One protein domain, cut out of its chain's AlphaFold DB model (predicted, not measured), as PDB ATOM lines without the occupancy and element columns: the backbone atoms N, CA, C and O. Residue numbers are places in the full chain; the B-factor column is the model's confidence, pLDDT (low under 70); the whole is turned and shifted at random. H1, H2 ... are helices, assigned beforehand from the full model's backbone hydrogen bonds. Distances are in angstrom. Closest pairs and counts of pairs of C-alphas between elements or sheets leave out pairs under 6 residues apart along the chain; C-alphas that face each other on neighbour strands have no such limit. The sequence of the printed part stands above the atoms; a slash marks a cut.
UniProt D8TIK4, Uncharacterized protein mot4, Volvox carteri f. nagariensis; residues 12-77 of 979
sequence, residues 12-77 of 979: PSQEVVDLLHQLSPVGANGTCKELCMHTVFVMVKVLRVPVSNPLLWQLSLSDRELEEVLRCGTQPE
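Overview. This is residues 12 to 77 of the 979 residues of the protein "Uncharacterized protein mot4" of Volvox carteri f. nagariensis (UniProt D8TIK4). A small, loose cluster of three helices, H2, H3 and H4, makes one side of this model, and a long link of residues 23 to 36, which folds back near Ala 28, joins it to H1 on the other side. Within the cluster H2 and H4 are the long helices, set at a slant to each other, with the short H3 near both; residues 12 to 19, of which 14 to 19 belong to H1, stick out with nothing packed on them. The printed part has 66 residues with four named helices, in the order H1, H2, H3, H4, and no named strand; its class is all helix, with 33 residues in helices. The whole is loose, with a radius of gyration of the C-alphas of 14.2 A, and flat, spanning 41 by 30 by 17 A.

Along the chain. Start at C-alpha 14, at (-56.245, 30.005, -16.060); from there H1, residues 14 to 22, runs 12.0 A to C-alpha 22. Pass along the link to C-alpha 37, at (-47.766, 20.926, -1.682), where H2 begins; it holds residues 37 to 46 and is 12.9 A long from first to last C-alpha. Next comes H3, residues 54 to 57, only four residues and 5.8 A long. H4, residues 63 to 72, runs 14.3 A and ends at C-alpha 72, at (-36.732, 5.724, -1.408).

Arrangement. Begin with H1, which is apart from H2, H3 and H4. Then look at Val 40 and Leu 56: their C-alphas, 6.5 A apart, are the closest of H2 and H3, which only just touch, with 3 pairs of C-alphas within 8 A. H2 and H4 are close but not clearly touching; their closest C-alphas, those of Met 43 and Val 69, are 7.2 A apart. These two helices run the same way at a steep tilt of 51 degrees. H3 and H4 are also close but not clearly touching, and their closest C-alphas, those of Leu 55 and Glu 65, are 7.1 A apart. In the backbones of H1, H2 and H4 every O i to N i+4 pair is within hydrogen-bond range; H3 is too short for such a pair, and its one O i to N i+3 pair is within range.

Size, cuts and confidence. The two C-alphas farthest apart, those of Ala 28 and Glu 77, lie 44.7 A from each other. The printed part has no cut. The link from H1 to H2, with 14 residues, is long; that from H2 to H3, with 7, is short, and that from H3 to H4, with 5, is tight. The mean pLDDT of the printed part is 76.1, and you will find values under 70 at residues 12 to 33 and 74 to 77.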
ATOM      1  N   PRO A  12     -49.275  29.315 -14.768       47.94
ATOM      2  CA  PRO A  12     -50.173  28.322 -15.357       47.94
ATOM      3  C   PRO A  12     -51.273  29.048 -16.148       47.94
ATOM      4  O   PRO A  12     -51.620  30.185 -15.803       47.94
ATOM      5  N   SER A  13     -51.814  28.431 -17.204       60.56
ATOM      6  CA  SER A  13     -53.018  28.980 -17.837       60.56
ATOM      7  C   SER A  13     -54.161  28.978 -16.822       60.56
ATOM      8  O   SER A  13     -54.171  28.169 -15.889       60.56
ATOM      9  N   GLN A  14     -55.113  29.902 -16.981       60.38
ATOM     10  CA  GLN A  14     -56.245  30.005 -16.060       60.38
ATOM     11  C   GLN A  14     -57.009  28.672 -15.992       60.38
ATOM     12  O   GLN A  14     -57.326  28.211 -14.906       60.38
ATOM     13  N   GLU A  15     -57.125  27.975 -17.125       58.00
ATOM     14  CA  GLU A  15     -57.687  26.623 -17.252       58.00
ATOM     15  C   GLU A  15     -57.040  25.602 -16.300       58.00
ATOM     16  O   GLU A  15     -57.740  24.777 -15.730       58.00
ATOM     17  N   VAL A  16     -55.717  25.652 -16.086       65.12
ATOM     18  CA  VAL A  16     -55.011  24.738 -15.168       65.12
ATOM     19  C   VAL A  16     -55.287  25.093 -13.704       65.12
ATOM     20  O   VAL A  16     -55.378  24.199 -12.865       65.12
ATOM     21  N   VAL A  17     -55.453  26.379 -13.384       65.94
ATOM     22  CA  VAL A  17     -55.868  26.824 -12.040       65.94
ATOM     23  C   VAL A  17     -57.320  26.425 -11.773       65.94
ATOM     24  O   VAL A  17     -57.632  25.903 -10.705       65.94
ATOM     25  N   ASP A  18     -58.189  26.605 -12.763       59.03
ATOM     26  CA  ASP A  18     -59.612  26.299 -12.673       59.03
ATOM     27  C   ASP A  18     -59.868  24.786 -12.649       59.03
ATOM     28  O   ASP A  18     -60.774  24.345 -11.948       59.03
ATOM     29  N   LEU A  19     -59.064  23.979 -13.353       62.72
ATOM     30  CA  LEU A  19     -59.076  22.514 -13.255       62.72
ATOM     31  C   LEU A  19     -58.653  22.041 -11.859       62.72
ATOM     32  O   LEU A  19     -59.317  21.177 -11.296       62.72
ATOM     33  N   LEU A  20     -57.601  22.626 -11.273       59.62
ATOM     34  CA  LEU A  20     -57.198  22.312  -9.895       59.62
ATOM     35  C   LEU A  20     -58.306  22.674  -8.891       59.62
ATOM     36  O   LEU A  20     -58.632  21.867  -8.031       59.62
ATOM     37  N   HIS A  21     -58.964  23.829  -9.037       61.22
ATOM     38  CA  HIS A  21     -60.115  24.167  -8.193       61.22
ATOM     39  C   HIS A  21     -61.328  23.240  -8.418       61.22
ATOM     40  O   HIS A  21     -61.999  22.876  -7.454       61.22
ATOM     41  N   GLN A  22     -61.607  22.813  -9.655       55.97
ATOM     42  CA  GLN A  22     -62.707  21.884  -9.970       55.97
ATOM     43  C   GLN A  22     -62.469  20.457  -9.450       55.97
ATOM     44  O   GLN A  22     -63.430  19.735  -9.190       55.97
ATOM     45  N   LEU A  23     -61.210  20.057  -9.254       55.34
ATOM     46  CA  LEU A  23     -60.832  18.770  -8.659       55.34
ATOM     47  C   LEU A  23     -60.870  18.766  -7.119       55.34
ATOM     48  O   LEU A  23     -60.646  17.713  -6.520       55.34
ATOM     49  N   SER A  24     -61.217  19.891  -6.478       49.75
ATOM     50  CA  SER A  24     -61.204  20.068  -5.018       49.75
ATOM     51  C   SER A  24     -62.614  20.178  -4.395       49.75
ATOM     52  O   SER A  24     -63.024  21.247  -3.931       49.75
ATOM     53  N   PRO A  25     -63.415  19.090  -4.340       50.19
ATOM     54  CA  PRO A  25     -64.724  19.109  -3.695       50.19
ATOM     55  C   PRO A  25     -64.562  19.074  -2.168       50.19
ATOM     56  O   PRO A  25     -64.656  18.005  -1.555       50.19
ATOM     57  N   VAL A  26     -64.311  20.236  -1.557       49.53
ATOM     58  CA  VAL A  26     -64.172  20.428  -0.100       49.53
ATOM     59  C   VAL A  26     -65.277  19.674   0.649       49.53
ATOM     60  O   VAL A  26     -66.465  19.906   0.441       49.53
ATOM     61  N   GLY A  27     -64.887  18.715   1.492       44.31
ATOM     62  CA  GLY A  27     -65.834  17.951   2.305       44.31
ATOM     63  C   GLY A  27     -66.309  18.759   3.512       44.31
ATOM     64  O   GLY A  27     -65.519  19.479   4.118       44.31
ATOM     65  N   ALA A  28     -67.571  18.576   3.910       48.47
ATOM     66  CA  ALA A  28     -68.168  19.249   5.071       48.47
ATOM     67  C   ALA A  28     -67.437  18.980   6.409       48.47
ATOM     68  O   ALA A  28     -67.634  19.707   7.375       48.47
ATOM     69  N   ASN A  29     -66.558  17.975   6.455       50.81
ATOM     70  CA  ASN A  29     -65.840  17.533   7.653       50.81
ATOM     71  C   ASN A  29     -64.458  18.209   7.823       50.81
ATOM     72  O   ASN A  29     -63.642  17.740   8.612       50.81
ATOM     73  N   GLY A  30     -64.144  19.257   7.053       49.66
ATOM     74  CA  GLY A  30     -62.907  20.042   7.199       49.66
ATOM     75  C   GLY A  30     -61.610  19.357   6.738       49.66
ATOM     76  O   GLY A  30     -60.554  19.988   6.737       49.66
ATOM     77  N   THR A  31     -61.662  18.097   6.302       50.41
ATOM     78  CA  THR A  31     -60.526  17.401   5.688       50.41
ATOM     79  C   THR A  31     -60.372  17.808   4.220       50.41
ATOM     80  O   THR A  31     -61.220  17.525   3.370       50.41
ATOM     81  N   CYS A  32     -59.266  18.486   3.903       51.69
ATOM     82  CA  CYS A  32     -58.900  18.821   2.528       51.69
ATOM     83  C   CYS A  32     -58.674  17.527   1.729       51.69
ATOM     84  O   CYS A  32     -57.793  16.742   2.071       51.69
ATOM     85  N   LYS A  33     -59.435  17.307   0.650       66.88
ATOM     86  CA  LYS A  33     -59.334  16.099  -0.198       66.88
ATOM     87  C   LYS A  33     -58.168  16.144  -1.197       66.88
ATOM     88  O   LYS A  33     -58.214  15.482  -2.226       66.88
ATOM     89  N   GLU A  34     -57.139  16.932  -0.908       77.31
ATOM     90  CA  GLU A  34     -55.994  17.165  -1.785       77.31
ATOM     91  C   GLU A  34     -54.692  17.107  -0.986       77.31
ATOM     92  O   GLU A  34     -54.591  17.658   0.114       77.31
ATOM     93  N   LEU A  35     -53.669  16.471  -1.562       83.31
ATOM     94  CA  LEU A  35     -52.321  16.478  -1.005       83.31
ATOM     95  C   LEU A  35     -51.780  17.909  -0.979       83.31
ATOM     96  O   LEU A  35     -51.605  18.544  -2.020       83.31
ATOM     97  N   CYS A  36     -51.457  18.417   0.210       87.94
ATOM     98  CA  CYS A  36     -50.842  19.733   0.304       87.94
ATOM     99  C   CYS A  36     -49.447  19.720  -0.351       87.94
ATOM    100  O   CYS A  36     -48.705  18.736  -0.264       87.94
ATOM    101  N   MET A  37     -49.049  20.837  -0.967       89.12
ATOM    102  CA  MET A  37     -47.766  20.926  -1.682       89.12
ATOM    103  C   MET A  37     -46.539  20.630  -0.802       89.12
ATOM    104  O   MET A  37     -45.499  20.247  -1.329       89.12
ATOM    105  N   HIS A  38     -46.653  20.765   0.524       89.81
ATOM    106  CA  HIS A  38     -45.592  20.393   1.465       89.81
ATOM    107  C   HIS A  38     -45.385  18.873   1.526       89.81
ATOM    108  O   HIS A  38     -44.243  18.430   1.561       89.81
ATOM    109  N   THR A  39     -46.457  18.075   1.472       91.00
ATOM    110  CA  THR A  39     -46.380  16.603   1.450       91.00
ATOM    111  C   THR A  39     -45.695  16.125   0.172       91.00
ATOM    112  O   THR A  39     -44.714  15.386   0.235       91.00
ATOM    113  N   VAL A  40     -46.135  16.634  -0.986       91.25
ATOM    114  CA  VAL A  40     -45.533  16.321  -2.295       91.25
ATOM    115  C   VAL A  40     -44.068  16.776  -2.350       91.25
ATOM    116  O   VAL A  40     -43.210  16.051  -2.854       91.25
ATOM    117  N   PHE A  41     -43.744  17.944  -1.780       90.94
ATOM    118  CA  PHE A  41     -42.362  18.409  -1.645       90.94
ATOM    119  C   PHE A  41     -41.517  17.463  -0.780       90.94
ATOM    120  O   PHE A  41     -40.427  17.090  -1.202       90.94
ATOM    121  N   VAL A  42     -42.002  17.038   0.392       91.75
ATOM    122  CA  VAL A  42     -41.274  16.094   1.256       91.75
ATOM    123  C   VAL A  42     -41.014  14.782   0.516       91.75
ATOM    124  O   VAL A  42     -39.867  14.349   0.463       91.75
ATOM    125  N   MET A  43     -42.023  14.198  -0.134       92.00
ATOM    126  CA  MET A  43     -41.852  12.945  -0.875       92.00
ATOM    127  C   MET A  43     -40.840  13.073  -2.029       92.00
ATOM    128  O   MET A  43     -39.889  12.300  -2.097       92.00
ATOM    129  N   VAL A  44     -40.992  14.072  -2.908       91.19
ATOM    130  CA  VAL A  44     -40.162  14.200  -4.124       91.19
ATOM    131  C   VAL A  44     -38.764  14.762  -3.844       91.19
ATOM    132  O   VAL A  44     -37.791  14.342  -4.469       91.19
ATOM    133  N   LYS A  45     -38.630  15.743  -2.941       89.44
ATOM    134  CA  LYS A  45     -37.366  16.468  -2.717       89.44
ATOM    135  C   LYS A  45     -36.562  15.943  -1.529       89.44
ATOM    136  O   LYS A  45     -35.341  15.872  -1.641       89.44
ATOM    137  N   VAL A  46     -37.223  15.576  -0.426       88.75
ATOM    138  CA  VAL A  46     -36.554  15.124   0.810       88.75
ATOM    139  C   VAL A  46     -36.375  13.606   0.813       88.75
ATOM    140  O   VAL A  46     -35.259  13.133   0.989       88.75
ATOM    141  N   LEU A  47     -37.443  12.846   0.546       91.19
ATOM    142  CA  LEU A  47     -37.426  11.375   0.478       91.19
ATOM    143  C   LEU A  47     -37.056  10.832  -0.915       91.19
ATOM    144  O   LEU A  47     -37.036   9.621  -1.111       91.19
ATOM    145  N   ARG A  48     -36.778  11.718  -1.884       89.44
ATOM    146  CA  ARG A  48     -36.331  11.395  -3.256       89.44
ATOM    147  C   ARG A  48     -37.193  10.343  -3.979       89.44
ATOM    148  O   ARG A  48     -36.715   9.655  -4.877       89.44
ATOM    149  N   VAL A  49     -38.483  10.259  -3.641       91.88
ATOM    150  CA  VAL A  49     -39.449   9.387  -4.321       91.88
ATOM    151  C   VAL A  49     -39.543   9.819  -5.794       91.88
ATOM    152  O   VAL A  49     -39.828  10.993  -6.063       91.88
ATOM    153  N   PRO A  50     -39.296   8.918  -6.765       90.31
ATOM    154  CA  PRO A  50     -39.248   9.292  -8.174       90.31
ATOM    155  C   PRO A  50     -40.626   9.730  -8.677       90.31
ATOM    156  O   PRO A  50     -41.641   9.123  -8.343       90.31
ATOM    157  N   VAL A  51     -40.662  10.758  -9.532       90.75
ATOM    158  CA  VAL A  51     -41.903  11.409 -10.014       90.75
ATOM    159  C   VAL A  51     -42.858  10.501 -10.804       90.75
ATOM    160  O   VAL A  51     -44.002  10.875 -11.044       90.75
ATOM    161  N   SER A  52     -42.399   9.313 -11.202       90.38
ATOM    162  CA  SER A  52     -43.190   8.252 -11.836       90.38
ATOM    163  C   SER A  52     -43.908   7.326 -10.843       90.38
ATOM    164  O   SER A  52     -44.711   6.499 -11.269       90.38
ATOM    165  N   ASN A  53     -43.624   7.423  -9.541       92.62
ATOM    166  CA  ASN A  53     -44.208   6.552  -8.526       92.62
ATOM    167  C   ASN A  53     -45.656   6.990  -8.193       92.62
ATOM    168  O   ASN A  53     -45.851   8.134  -7.770       92.62
ATOM    169  N   PRO A  54     -46.677   6.116  -8.333       91.31
ATOM    170  CA  PRO A  54     -48.074   6.464  -8.049       91.31
ATOM    171  C   PRO A  54     -48.340   6.845  -6.584       91.31
ATOM    172  O   PRO A  54     -49.290   7.584  -6.327       91.31
ATOM    173  N   LEU A  55     -47.495   6.413  -5.636       92.31
ATOM    174  CA  LEU A  55     -47.620   6.753  -4.212       92.31
ATOM    175  C   LEU A  55     -47.548   8.276  -3.959       92.31
ATOM    176  O   LEU A  55     -48.096   8.767  -2.978       92.31
ATOM    177  N   LEU A  56     -46.956   9.053  -4.879       91.88
ATOM    178  CA  LEU A  56     -46.913  10.523  -4.823       91.88
ATOM    179  C   LEU A  56     -48.279  11.215  -4.920       91.88
ATOM    180  O   LEU A  56     -48.380  12.397  -4.588       91.88
ATOM    181  N   TRP A  57     -49.301  10.512  -5.408       88.50
ATOM    182  CA  TRP A  57     -50.638  11.058  -5.658       88.50
ATOM    183  C   TRP A  57     -51.711  10.455  -4.738       88.50
ATOM    184  O   TRP A  57     -52.878  10.836  -4.816       88.50
ATOM    185  N   GLN A  58     -51.331   9.534  -3.847       89.81
ATOM    186  CA  GLN A  58     -52.228   8.942  -2.858       89.81
ATOM    187  C   GLN A  58     -52.442   9.890  -1.669       89.81
ATOM    188  O   GLN A  58     -51.496  10.284  -0.994       89.81
ATOM    189  N   LEU A  59     -53.705  10.202  -1.360       89.81
ATOM    190  CA  LEU A  59     -54.089  11.013  -0.190       89.81
ATOM    191  C   LEU A  59     -53.728  10.361   1.156       89.81
ATOM    192  O   LEU A  59     -53.591  11.052   2.162       89.81
ATOM    193  N   SER A  60     -53.588   9.037   1.166       89.25
ATOM    194  CA  SER A  60     -53.234   8.214   2.318       89.25
ATOM    195  C   SER A  60     -52.353   7.059   1.851       89.25
ATOM    196  O   SER A  60     -52.767   6.324   0.955       89.25
ATOM    197  N   LEU A  61     -51.191   6.882   2.476       90.94
ATOM    198  CA  LEU A  61     -50.363   5.686   2.318       90.94
ATOM    199  C   LEU A  61     -50.759   4.665   3.392       90.94
ATOM    200  O   LEU A  61     -50.968   5.054   4.542       90.94
ATOM    201  N   SER A  62     -50.815   3.378   3.055       95.25
ATOM    202  CA  SER A  62     -50.735   2.315   4.067       95.25
ATOM    203  C   SER A  62     -49.318   2.227   4.650       95.25
ATOM    204  O   SER A  62     -48.363   2.685   4.025       95.25
ATOM    205  N   ASP A  63     -49.142   1.584   5.809       95.12
ATOM    206  CA  ASP A  63     -47.825   1.460   6.463       95.12
ATOM    207  C   ASP A  63     -46.757   0.837   5.545       95.12
ATOM    208  O   ASP A  63     -45.590   1.221   5.574       95.12
ATOM    209  N   ARG A  64     -47.166  -0.086   4.663       95.31
ATOM    210  CA  ARG A  64     -46.291  -0.698   3.652       95.31
ATOM    211  C   ARG A  64     -45.874   0.289   2.557       95.31
ATOM    212  O   ARG A  64     -44.729   0.260   2.119       95.31
ATOM    213  N   GLU A  65     -46.798   1.118   2.085       94.38
ATOM    214  CA  GLU A  65     -46.526   2.142   1.067       94.38
ATOM    215  C   GLU A  65     -45.701   3.294   1.656       94.38
ATOM    216  O   GLU A  65     -44.826   3.838   0.985       94.38
ATOM    217  N   LEU A  66     -45.919   3.614   2.936       93.75
ATOM    218  CA  LEU A  66     -45.098   4.540   3.706       93.75
ATOM    219  C   LEU A  66     -43.669   4.008   3.874       93.75
ATOM    220  O   LEU A  66     -42.730   4.747   3.600       93.75
ATOM    221  N   GLU A  67     -43.489   2.736   4.237       92.81
ATOM    222  CA  GLU A  67     -42.167   2.098   4.296       92.81
ATOM    223  C   GLU A  67     -41.487   2.075   2.915       92.81
ATOM    224  O   GLU A  67     -40.295   2.350   2.806       92.81
ATOM    225  N   GLU A  68     -42.225   1.847   1.824       91.62
ATOM    226  CA  GLU A  68     -41.671   1.932   0.464       91.62
ATOM    227  C   GLU A  68     -41.232   3.363   0.083       91.62
ATOM    228  O   GLU A  68     -40.175   3.549  -0.530       91.62
ATOM    229  N   VAL A  69     -41.991   4.379   0.502       92.50
ATOM    230  CA  VAL A  69     -41.650   5.804   0.356       92.50
ATOM    231  C   VAL A  69     -40.448   6.201   1.221       92.50
ATOM    232  O   VAL A  69     -39.556   6.899   0.737       92.50
ATOM    233  N   LEU A  70     -40.361   5.724   2.465       90.62
ATOM    234  CA  LEU A  70     -39.206   5.943   3.344       90.62
ATOM    235  C   LEU A  70     -37.954   5.241   2.802       90.62
ATOM    236  O   LEU A  70     -36.870   5.825   2.815       90.62
ATOM    237  N   ARG A  71     -38.110   4.043   2.228       88.62
ATOM    238  CA  ARG A  71     -37.035   3.296   1.567       88.62
ATOM    239  C   ARG A  71     -36.491   4.006   0.326       88.62
ATOM    240  O   ARG A  71     -35.317   3.835   0.014       88.62
ATOM    241  N   CYS A  72     -37.274   4.846  -0.359       81.25
ATOM    242  CA  CYS A  72     -36.732   5.724  -1.408       81.25
ATOM    243  C   CYS A  72     -35.695   6.709  -0.838       81.25
ATOM    244  O   CYS A  72     -34.654   6.921  -1.456       81.25
ATOM    245  N   GLY A  73     -35.923   7.221   0.377       71.94
ATOM    246  CA  GLY A  73     -34.994   8.104   1.088       71.94
ATOM    247  C   GLY A  73     -33.749   7.403   1.649       71.94
ATOM    248  O   GLY A  73     -32.807   8.082   2.055       71.94
ATOM    249  N   THR A  74     -33.721   6.064   1.665       62.25
ATOM    250  CA  THR A  74     -32.567   5.254   2.100       62.25
ATOM    251  C   THR A  74     -31.880   4.491   0.961       62.25
ATOM    252  O   THR A  74     -30.920   3.765   1.221       62.25
ATOM    253  N   GLN A  75     -32.310   4.670  -0.298       50.91
ATOM    254  CA  GLN A  75     -31.647   4.068  -1.462       50.91
ATOM    255  C   GLN A  75     -30.175   4.529  -1.557       50.91
ATOM    256  O   GLN A  75     -29.911   5.735  -1.594       50.91
ATOM    257  N   PRO A  76     -29.200   3.604  -1.619       46.25
ATOM    258  CA  PRO A  76     -27.788   3.951  -1.564       46.25
ATOM    259  C   PRO A  76     -27.231   4.337  -2.942       46.25
ATOM    260  O   PRO A  76     -26.568   3.542  -3.602       46.25
ATOM    261  N   GLU A  77     -27.414   5.600  -3.335       45.00
ATOM    262  CA  GLU A  77     -26.349   6.310  -4.076       45.00
ATOM    263  C   GLU A  77     -25.304   6.905  -3.106       45.00
ATOM    264  O   GLU A  77     -24.216   7.307  -3.501       45.00
TER     265      GLU A  77